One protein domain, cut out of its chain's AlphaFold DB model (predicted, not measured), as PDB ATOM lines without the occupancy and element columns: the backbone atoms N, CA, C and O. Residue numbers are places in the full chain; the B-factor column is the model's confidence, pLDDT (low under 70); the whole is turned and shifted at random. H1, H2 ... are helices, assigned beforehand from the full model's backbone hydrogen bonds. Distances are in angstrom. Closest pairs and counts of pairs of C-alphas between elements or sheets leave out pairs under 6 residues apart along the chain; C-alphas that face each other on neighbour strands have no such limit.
ATOM      1  N   ALA A 120     183.058 221.495 162.162       85.56
ATOM      2  CA  ALA A 120     182.364 222.070 163.316       85.56
ATOM      3  C   ALA A 120     182.936 221.532 164.642       85.56
ATOM      4  O   ALA A 120     183.105 222.289 165.595       85.56
ATOM      5  N   ILE A 121     183.334 220.256 164.662       85.12
ATOM      6  CA  ILE A 121     183.978 219.607 165.809       85.12
ATOM      7  C   ILE A 121     185.334 220.240 166.104       85.12
ATOM      8  O   ILE A 121     185.545 220.670 167.231       85.12
ATOM      9  N   SER A 122     186.213 220.404 165.107       84.62
ATOM     10  CA  SER A 122     187.536 221.006 165.346       84.62
ATOM     11  C   SER A 122     187.447 222.441 165.881       84.62
ATOM     12  O   SER A 122     188.272 222.852 166.691       84.62
ATOM     13  N   ILE A 123     186.419 223.199 165.476       88.50
ATOM     14  CA  ILE A 123     186.179 224.561 165.978       88.50
ATOM     15  C   ILE A 123     185.730 224.537 167.444       88.50
ATOM     16  O   ILE A 123     186.178 225.358 168.248       88.50
ATOM     17  N   LEU A 124     184.827 223.619 167.799       88.12
ATOM     18  CA  LEU A 124     184.340 223.462 169.170       88.12
ATOM     19  C   LEU A 124     185.449 222.954 170.099       88.12
ATOM     20  O   LEU A 124     185.613 223.488 171.195       88.12
ATOM     21  N   GLU A 125     186.251 221.991 169.645       88.31
ATOM     22  CA  GLU A 125     187.404 221.467 170.382       88.31
ATOM     23  C   GLU A 125     188.452 222.549 170.659       88.31
ATOM     24  O   GLU A 125     188.927 222.644 171.791       88.31
ATOM     25  N   GLU A 126     188.766 223.414 169.686       89.31
ATOM     26  CA  GLU A 126     189.684 224.539 169.912       89.31
ATOM     27  C   GLU A 126     189.165 225.466 171.019       89.31
ATOM     28  O   GLU A 126     189.877 225.737 171.989       89.31
ATOM     29  N   ARG A 127     187.893 225.884 170.944       89.44
ATOM     30  CA  ARG A 127     187.276 226.769 171.952       89.44
ATOM     31  C   ARG A 127     187.285 226.158 173.355       89.44
ATOM     32  O   ARG A 127     187.551 226.865 174.334       89.44
ATOM     33  N   LEU A 128     187.008 224.860 173.450       88.69
ATOM     34  CA  LEU A 128     186.952 224.114 174.710       88.69
ATOM     35  C   LEU A 128     188.343 223.752 175.260       88.69
ATOM     36  O   LEU A 128     188.458 223.412 176.434       88.69
ATOM     37  N   SER A 129     189.405 223.864 174.456       86.62
ATOM     38  CA  SER A 129     190.779 223.566 174.887       86.62
ATOM     39  C   SER A 129     191.477 224.705 175.634       86.62
ATOM     40  O   SER A 129     192.546 224.494 176.211       86.62
ATOM     41  N   SER A 130     190.876 225.899 175.658       84.19
ATOM     42  CA  SER A 130     191.422 227.051 176.380       84.19
ATOM     43  C   SER A 130     191.475 226.816 177.895       84.19
ATOM     44  O   SER A 130     190.597 226.174 178.474       84.19
ATOM     45  N   GLU A 131     192.471 227.395 178.571       82.44
ATOM     46  CA  GLU A 131     192.594 227.312 180.037       82.44
ATOM     47  C   GLU A 131     191.360 227.862 180.762       82.44
ATOM     48  O   GLU A 131     190.944 227.330 181.790       82.44
ATOM     49  N   THR A 132     190.728 228.895 180.203       84.38
ATOM     50  CA  THR A 132     189.461 229.417 180.721       84.38
ATOM     51  C   THR A 132     188.361 228.363 180.628       84.38
ATOM     52  O   THR A 132     187.712 228.094 181.633       84.38
ATOM     53  N   ALA A 133     188.178 227.721 179.469       85.12
ATOM     54  CA  ALA A 133     187.158 226.686 179.297       85.12
ATOM     55  C   ALA A 133     187.368 225.506 180.256       85.12
ATOM     56  O   ALA A 133     186.423 225.100 180.931       85.12
ATOM     57  N   LYS A 134     188.608 225.011 180.395       84.56
ATOM     58  CA  LYS A 134     188.947 223.902 181.308       84.56
ATOM     59  C   LYS A 134     188.525 224.175 182.753       84.56
ATOM     60  O   LYS A 134     188.040 223.269 183.425       84.56
ATOM     61  N   ARG A 135     188.672 225.418 183.225       85.50
ATOM     62  CA  ARG A 135     188.258 225.815 184.582       85.50
ATOM     63  C   ARG A 135     186.751 225.697 184.792       85.50
ATOM     64  O   ARG A 135     186.337 225.289 185.868       85.50
ATOM     65  N   TYR A 136     185.948 226.054 183.792       83.75
ATOM     66  CA  TYR A 136     184.488 226.034 183.904       83.75
ATOM     67  C   TYR A 136     183.887 224.649 183.636       83.75
ATOM     68  O   TYR A 136     182.962 224.266 184.339       83.75
ATOM     69  N   LEU A 137     184.440 223.876 182.696       80.81
ATOM     70  CA  LEU A 137     183.983 222.509 182.389       80.81
ATOM     71  C   LEU A 137     184.233 221.512 183.534       80.81
ATOM     72  O   LEU A 137     183.603 220.462 183.592       80.81
ATOM     73  N   GLY A 138     185.181 221.810 184.429       74.38
ATOM     74  CA  GLY A 138     185.484 220.993 185.609       74.38
ATOM     75  C   GLY A 138     184.831 221.474 186.911       74.38
ATOM     76  O   GLY A 138     185.110 220.898 187.961       74.38
ATOM     77  N   ALA A 139     184.025 222.538 186.867       79.38
ATOM     78  CA  ALA A 139     183.425 223.161 188.046       79.38
ATOM     79  C   ALA A 139     181.981 222.694 188.278       79.38
ATOM     80  O   ALA A 139     181.320 222.184 187.376       79.38
ATOM     81  N   ASN A 140     181.468 222.901 189.492       77.25
ATOM     82  CA  ASN A 140     180.070 222.638 189.815       77.25
ATOM     83  C   ASN A 140     179.246 223.924 189.745       77.25
ATOM     84  O   ASN A 140     179.725 225.013 190.048       77.25
ATOM     85  N   VAL A 141     177.953 223.791 189.439       76.56
ATOM     86  CA  VAL A 141     176.999 224.918 189.422       76.56
ATOM     87  C   VAL A 141     177.017 225.700 190.746       76.56
ATOM     88  O   VAL A 141     176.926 226.929 190.742       76.56
ATOM     89  N   SER A 142     177.181 224.996 191.872       79.44
ATOM     90  CA  SER A 142     177.260 225.575 193.221       79.44
ATOM     91  C   SER A 142     178.421 226.555 193.398       79.44
ATOM     92  O   SER A 142     178.334 227.477 194.207       79.44
ATOM     93  N   ASP A 143     179.495 226.394 192.624       80.50
ATOM     94  CA  ASP A 143     180.707 227.206 192.747       80.50
ATOM     95  C   ASP A 143     180.471 228.652 192.268       80.50
ATOM     96  O   ASP A 143     181.241 229.556 192.594       80.50
ATOM     97  N   PHE A 144     179.365 228.894 191.553       86.62
ATOM     98  CA  PHE A 144     179.026 230.181 190.941       86.62
ATOM     99  C   PHE A 144     177.778 230.849 191.538       86.62
ATOM    100  O   PHE A 144     177.327 231.870 191.020       86.62
ATOM    101  N   GLU A 145     177.218 230.339 192.641       81.25
ATOM    102  CA  GLU A 145     175.995 230.891 193.259       81.25
ATOM    103  C   GLU A 145     176.103 232.384 193.613       81.25
ATOM    104  O   GLU A 145     175.116 233.117 193.575       81.25
ATOM    105  N   ARG A 146     177.313 232.846 193.949       89.00
ATOM    106  CA  ARG A 146     177.609 234.249 194.289       89.00
ATOM    107  C   ARG A 146     178.360 234.995 193.187       89.00
ATOM    108  O   ARG A 146     178.758 236.138 193.400       89.00
ATOM    109  N   ASP A 147     178.538 234.371 192.026       89.75
ATOM    110  CA  ASP A 147     179.232 234.942 190.876       89.75
ATOM    111  C   ASP A 147     178.348 234.867 189.616       89.75
ATOM    112  O   ASP A 147     178.403 233.898 188.853       89.75
ATOM    113  N   PRO A 148     177.527 235.899 189.345       89.00
ATOM    114  CA  PRO A 148     176.648 235.911 188.180       89.00
ATOM    115  C   PRO A 148     177.406 235.971 186.845       89.00
ATOM    116  O   PRO A 148     176.830 235.643 185.806       89.00
ATOM    117  N   ILE A 149     178.672 236.405 186.838       91.06
ATOM    118  CA  ILE A 149     179.518 236.396 185.637       91.06
ATOM    119  C   ILE A 149     180.073 234.986 185.433       91.06
ATOM    120  O   ILE A 149     179.943 234.438 184.338       91.06
ATOM    121  N   GLY A 150     180.603 234.372 186.493       88.00
ATOM    122  CA  GLY A 150     181.045 232.981 186.502       88.00
ATOM    123  C   GLY A 150     179.942 232.014 186.075       88.00
ATOM    124  O   GLY A 150     180.180 231.178 185.212       88.00
ATOM    125  N   MET A 151     178.708 232.207 186.552       88.44
ATOM    126  CA  MET A 151     177.549 231.410 186.136       88.44
ATOM    127  C   MET A 151     177.275 231.520 184.627       88.44
ATOM    128  O   MET A 151     176.985 230.525 183.967       88.44
ATOM    129  N   LYS A 152     177.388 232.721 184.041       88.00
ATOM    130  CA  LYS A 152     177.215 232.901 182.588       88.00
ATOM    131  C   LYS A 152     178.303 232.192 181.790       88.00
ATOM    132  O   LYS A 152     177.996 231.611 180.753       88.00
ATOM    133  N   LEU A 153     179.551 232.258 182.250       87.62
ATOM    134  CA  LEU A 153     180.676 231.585 181.602       87.62
ATOM    135  C   LEU A 153     180.558 230.063 181.726       87.62
ATOM    136  O   LEU A 153     180.722 229.372 180.725       87.62
ATOM    137  N   PHE A 154     180.173 229.559 182.897       87.44
ATOM    138  CA  PHE A 154     179.856 228.150 183.117       87.44
ATOM    139  C   PHE A 154     178.804 227.649 182.117       87.44
ATOM    140  O   PHE A 154     179.088 226.759 181.320       87.44
ATOM    141  N   LEU A 155     177.632 228.294 182.067       84.88
ATOM    142  CA  LEU A 155     176.557 227.922 181.137       84.88
ATOM    143  C   LEU A 155     176.977 228.029 179.665       84.88
ATOM    144  O   LEU A 155     176.516 227.259 178.824       84.88
ATOM    145  N   HIS A 156     177.831 228.999 179.335       91.25
ATOM    146  CA  HIS A 156     178.358 229.153 177.985       91.25
ATOM    147  C   HIS A 156     179.225 227.959 177.569       91.25
ATOM    148  O   HIS A 156     179.020 227.421 176.480       91.25
ATOM    149  N   TYR A 157     180.166 227.541 178.418       88.12
ATOM    150  CA  TYR A 157     181.058 226.420 178.117       88.12
ATOM    151  C   TYR A 157     180.341 225.068 178.166       88.12
ATOM    152  O   TYR A 157     180.585 224.248 177.284       88.12
ATOM    153  N   GLU A 158     179.392 224.877 179.085       86.81
ATOM    154  CA  GLU A 158     178.513 223.699 179.095       86.81
ATOM    155  C   GLU A 158     177.739 223.572 177.780       86.81
ATOM    156  O   GLU A 158     177.746 222.521 177.143       86.81
ATOM    157  N   LYS A 159     177.151 224.671 177.292       88.31
ATOM    158  CA  LYS A 159     176.443 224.673 176.007       88.31
ATOM    159  C   LYS A 159     177.356 224.296 174.834       88.31
ATOM    160  O   LYS A 159     176.941 223.548 173.952       88.31
ATOM    161  N   LEU A 160     178.584 224.820 174.800       87.94
ATOM    162  CA  LEU A 160     179.563 224.457 173.768       87.94
ATOM    163  C   LEU A 160     179.947 222.971 173.852       87.94
ATOM    164  O   LEU A 160     180.138 222.333 172.818       87.94
ATOM    165  N   HIS A 161     180.039 222.413 175.060       87.38
ATOM    166  CA  HIS A 161     180.301 220.993 175.268       87.38
ATOM    167  C   HIS A 161     179.130 220.114 174.803       87.38
ATOM    168  O   HIS A 161     179.344 219.135 174.087       87.38
ATOM    169  N   GLU A 162     177.888 220.483 175.123       85.25
ATOM    170  CA  GLU A 162     176.693 219.803 174.608       85.25
ATOM    171  C   GLU A 162     176.643 219.820 173.075       85.25
ATOM    172  O   GLU A 162     176.324 218.804 172.450       85.25
ATOM    173  N   GLU A 163     176.989 220.955 172.461       88.94
ATOM    174  CA  GLU A 163     177.072 221.101 171.007       88.94
ATOM    175  C   GLU A 163     178.148 220.183 170.414       88.94
ATOM    176  O   GLU A 163     177.874 219.485 169.437       88.94
ATOM    177  N   LEU A 164     179.328 220.092 171.044       88.38
ATOM    178  CA  LEU A 164     180.391 219.166 170.642       88.38
ATOM    179  C   LEU A 164     179.899 217.714 170.676       88.38
ATOM    180  O   LEU A 164     180.060 216.981 169.700       88.38
ATOM    181  N   VAL A 165     179.252 217.306 171.769       84.94
ATOM    182  CA  VAL A 165     178.697 215.952 171.925       84.94
ATOM    183  C   VAL A 165     177.607 215.677 170.885       84.94
ATOM    184  O   VAL A 165     177.510 214.565 170.360       84.94
ATOM    185  N   ALA A 166     176.764 216.662 170.576       86.12
ATOM    186  CA  ALA A 166     175.740 216.532 169.547       86.12
ATOM    187  C   ALA A 166     176.357 216.380 168.150       86.12
ATOM    188  O   ALA A 166     175.913 215.525 167.386       86.12
ATOM    189  N   GLU A 167     177.387 217.158 167.827       83.94
ATOM    190  CA  GLU A 167     178.064 217.110 166.532       83.94
ATOM    191  C   GLU A 167     178.840 215.800 166.344       83.94
ATOM    192  O   GLU A 167     178.749 215.168 165.294       83.94
ATOM    193  N   GLN A 168     179.494 215.305 167.398       80.88
ATOM    194  CA  GLN A 168     180.128 213.982 167.403       80.88
ATOM    195  C   GLN A 168     179.117 212.850 167.168       80.88
ATOM    196  O   GLN A 168     179.440 211.862 166.515       80.88
ATOM    197  N   LYS A 169     177.870 212.994 167.639       79.25
ATOM    198  CA  LYS A 169     176.784 212.042 167.345       79.25
ATOM    199  C   LYS A 169     176.265 212.130 165.904       79.25
ATOM    200  O   LYS A 169     175.614 211.182 165.465       79.25
ATOM    201  N   LYS A 170     176.486 213.255 165.208       78.12
ATOM    202  CA  LYS A 170     176.105 213.453 163.798       78.12
ATOM    203  C   LYS A 170     177.132 212.893 162.822       78.12
ATOM    204  O   LYS A 170     176.744 212.609 161.692       78.12
ATOM    205  N   ILE A 171     178.396 212.726 163.233       71.44
ATOM    206  CA  ILE A 171     179.336 211.891 162.475       71.44
ATOM    207  C   ILE A 171     178.651 210.532 162.319       71.44
ATOM    208  O   ILE A 171     178.292 209.911 163.321       71.44
ATOM    209  N   GLU A 172     178.384 210.123 161.075       62.81
ATOM    210  CA  GLU A 172     177.631 208.907 160.773       62.81
ATOM    211  C   GLU A 172     178.199 207.733 161.577       62.81
ATOM    212  O   GLU A 172     179.331 207.295 161.359       62.81
ATOM    213  N   LYS A 173     177.406 207.235 162.537       65.00
ATOM    214  CA  LYS A 173     177.726 206.010 163.274       65.00
ATOM    215  C   LYS A 173     178.027 204.923 162.255       65.00
ATOM    216  O   LYS A 173     177.248 204.721 161.320       65.00
ATOM    217  N   THR A 174     179.125 204.198 162.445       69.50
ATOM    218  CA  THR A 174     179.460 203.116 161.518       69.50
ATOM    219  C   THR A 174     178.326 202.078 161.510       69.50
ATOM    220  O   THR A 174     177.637 201.898 162.524       69.50
ATOM    221  N   PRO A 175     178.110 201.349 160.401       69.69
ATOM    222  CA  PRO A 175     177.108 200.282 160.348       69.69
ATOM    223  C   PRO A 175     177.239 199.261 161.495       69.69
ATOM    224  O   PRO A 175     176.238 198.733 161.981       69.69
ATOM    225  N   GLU A 176     178.465 199.023 161.968       72.00
ATOM    226  CA  GLU A 176     178.758 198.164 163.120       72.00
ATOM    227  C   GLU A 176     178.259 198.753 164.443       72.00
ATOM    228  O   GLU A 176     177.624 198.045 165.223       72.00
ATOM    229  N   GLN A 177     178.468 200.050 164.685       70.00
ATOM    230  CA  GLN A 177     177.975 200.734 165.885       70.00
ATOM    231  C   GLN A 177     176.443 200.780 165.925       70.00
ATOM    232  O   GLN A 177     175.844 200.583 166.984       70.00
ATOM    233  N   ILE A 178     175.796 200.981 164.772       73.25
ATOM    234  CA  ILE A 178     174.332 200.933 164.654       73.25
ATOM    235  C   ILE A 178     173.813 199.528 164.991       73.25
ATOM    236  O   ILE A 178     172.852 199.402 165.758       73.25
ATOM    237  N   ARG A 179     174.453 198.473 164.462       73.81
ATOM    238  CA  ARG A 179     174.120 197.078 164.794       73.81
ATOM    239  C   ARG A 179     174.310 196.782 166.275       73.81
ATOM    240  O   ARG A 179     173.384 196.264 166.890       73.81
ATOM    241  N   ALA A 180     175.444 197.161 166.860       72.69
ATOM    242  CA  ALA A 180     175.723 196.937 168.276       72.69
ATOM    243  C   ALA A 180     174.670 197.608 169.176       72.69
ATOM    244  O   ALA A 180     174.149 196.999 170.108       72.69
ATOM    245  N   GLU A 181     174.273 198.843 168.865       71.12
ATOM    246  CA  GLU A 181     173.248 199.567 169.624       71.12
ATOM    247  C   GLU A 181     171.843 198.959 169.444       71.12
ATOM    248  O   GLU A 181     171.026 198.951 170.370       71.12
ATOM    249  N   GLN A 182     171.532 198.423 168.259       73.69
ATOM    250  CA  GLN A 182     170.314 197.641 168.034       73.69
ATOM    251  C   GLN A 182     170.324 196.328 168.826       73.69
ATOM    252  O   GLN A 182     169.328 196.024 169.482       73.69
ATOM    253  N   GLU A 183     171.432 195.589 168.817       77.19
ATOM    254  CA  GLU A 183     171.603 194.342 169.567       77.19
ATOM    255  C   GLU A 183     171.458 194.580 171.077       77.19
ATOM    256  O   GLU A 183     170.690 193.872 171.728       77.19
ATOM    257  N   ILE A 184     172.075 195.637 171.620       73.12
ATOM    258  CA  ILE A 184     171.911 196.045 173.026       73.12
ATOM    259  C   ILE A 184     170.442 196.346 173.338       73.12
ATOM    260  O   ILE A 184     169.909 195.853 174.330       73.12
ATOM    261  N   ARG A 185     169.746 197.111 172.487       78.56
ATOM    262  CA  ARG A 185     168.314 197.408 172.689       78.56
ATOM    263  C   ARG A 185     167.449 196.150 172.680       78.56
ATOM    264  O   ARG A 185     166.520 196.047 173.483       78.56
ATOM    265  N   ILE A 186     167.730 195.208 171.781       80.75
ATOM    266  CA  ILE A 186     167.014 193.931 171.702       80.75
ATOM    267  C   ILE A 186     167.287 193.102 172.961       80.75
ATOM    268  O   ILE A 186     166.335 192.630 173.585       80.75
ATOM    269  N   ALA A 187     168.549 192.990 173.377       72.38
ATOM    270  CA  ALA A 187     168.949 192.281 174.586       72.38
ATOM    271  C   ALA A 187     168.290 192.879 175.838       72.38
ATOM    272  O   ALA A 187     167.731 192.146 176.650       72.38
ATOM    273  N   GLU A 188     168.258 194.206 175.966       69.69
ATOM    274  CA  GLU A 188     167.616 194.905 177.082       69.69
ATOM    275  C   GLU A 188     166.101 194.639 177.113       69.69
ATOM    276  O   GLU A 188     165.523 194.386 178.174       69.69
ATOM    277  N   LYS A 189     165.443 194.640 175.945       83.31
ATOM    278  CA  LYS A 189     164.014 194.322 175.822       83.31
ATOM    279  C   LYS A 189     163.729 192.871 176.210       83.31
ATOM    280  O   LYS A 189     162.791 192.629 176.969       83.31
ATOM    281  N   MET A 190     164.538 191.925 175.729       74.50
ATOM    282  CA  MET A 190     164.439 190.507 176.095       74.50
ATOM    283  C   MET A 190     164.671 190.304 177.596       74.50
ATOM    284  O   MET A 190     163.897 189.607 178.246       74.50
ATOM    285  N   ARG A 191     165.668 190.984 178.173       63.94
ATOM    286  CA  ARG A 191     165.965 190.957 179.610       63.94
ATOM    287  C   ARG A 191     164.783 191.449 180.439       63.94
ATOM    288  O   ARG A 191     164.390 190.780 181.388       63.94
ATOM    289  N   ARG A 192     164.183 192.590 180.082       69.94
ATOM    290  CA  ARG A 192     162.998 193.120 180.785       69.94
ATOM    291  C   ARG A 192     161.789 192.199 180.653       69.94
ATOM    292  O   ARG A 192     161.080 192.009 181.636       69.94
ATOM    293  N   ALA A 193     161.565 191.623 179.472       76.50
ATOM    294  CA  ALA A 193     160.502 190.643 179.265       76.50
ATOM    295  C   ALA A 193     160.694 189.421 180.176       76.50
ATOM    296  O   ALA A 193     159.771 189.067 180.901       76.50
ATOM    297  N   ALA A 194     161.911 188.872 180.241       69.12
ATOM    298  CA  ALA A 194     162.240 187.758 181.125       69.12
ATOM    299  C   ALA A 194     162.077 188.111 182.616       69.12
ATOM    300  O   ALA A 194     161.530 187.319 183.379       69.12
ATOM    301  N   ILE A 195     162.492 189.310 183.046       67.75
ATOM    302  CA  ILE A 195     162.285 189.775 184.430       67.75
ATOM    303  C   ILE A 195     160.788 189.851 184.762       67.75
ATOM    304  O   ILE A 195     160.376 189.419 185.838       67.75
ATOM    305  N   ASN A 196     159.967 190.367 183.846       73.31
ATOM    306  CA  ASN A 196     158.524 190.495 184.054       73.31
ATOM    307  C   ASN A 196     157.794 189.142 184.035       73.31
ATOM    308  O   ASN A 196     156.864 188.946 184.817       73.31
ATOM    309  N   GLU A 197     158.200 188.234 183.143       75.62
ATOM    310  CA  GLU A 197     157.591 186.915 182.953       75.62
ATOM    311  C   GLU A 197     157.960 185.955 184.085       75.62
ATOM    312  O   GLU A 197     157.082 185.423 184.762       75.62
ATOM    313  N   PHE A 198     159.256 185.773 184.332       71.94
ATOM    314  CA  PHE A 198     159.737 184.791 185.301       71.94
ATOM    315  C   PHE A 198     159.737 185.315 186.734       71.94
ATOM    316  O   PHE A 198     159.890 184.516 187.655       71.94
ATOM    317  N   LYS A 199     159.591 186.639 186.925       71.81
ATOM    318  CA  LYS A 199     159.691 187.329 188.224       71.81
ATOM    319  C   LYS A 199     160.791 186.707 189.095       71.81
ATOM    320  O   LYS A 199     160.499 186.257 190.207       71.81
ATOM    321  N   PRO A 200     162.024 186.587 188.559       61.06
ATOM    322  CA  PRO A 200     163.066 185.806 189.199       61.06
ATOM    323  C   PRO A 200     163.290 186.344 190.610       61.06
ATOM    324  O   PRO A 200     163.541 187.533 190.804       61.06
ATOM    325  N   THR A 201     163.137 185.464 191.594       60.03
ATOM    326  CA  THR A 201     163.438 185.775 192.990       60.03
ATOM    327  C   THR A 201     164.903 185.463 193.271       60.03
ATOM    328  O   THR A 201     165.576 184.778 192.501       60.03
TER     329      THR A 201
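What this domain is: This is residues 120 to 201 of the 288 residues of the protein "Carboxypeptidase regulatory-like domain-containing protein" of Nitrosopumilus sp. H13 (UniProt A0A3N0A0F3). H5, the longest helix, stands free as one arm of an open V; the other arm is H4, on which the small helices H1, H2 and H3 pack. The printed part has 82 residues, five named helices and no named strand: all helix. It is extended, radius of gyration of the C-alphas 20.0 A, spanning 55 by 35 by 14 A.

How they stand to each other: H5, residues 175 to 198, touches no helix. The hub is H4, residues 148 to 170. H1, residues 120 to 128, touches it opposite ways at a shallow 30 degrees; closest C-alphas 124 and 164, 6.0 A. H2, residues 131 to 137, touches H4 residues 153 to 158 alone; closest C-alphas 136 and 154, 5.2 A. H3, residues 141 to 144, touches H4 residues 150 to 154 alone; closest C-alphas 144 and 151, 5.2 A. In H1, H2, H4 and H5 every O i to N i+4 pair is within hydrogen-bond range; H3 is too short for one.

Where its parts are: H5 runs 34.1 A, from C-alpha 175 at (177.108, 200.282, 160.348) to C-alpha 198 at (159.737, 184.791, 185.301). H4 runs 33.2 A.

The domain as a whole: The printed part has no cut. Links are tight. Mean pLDDT of the printed part is 80.1; residues 172 to 175 are among those under 70.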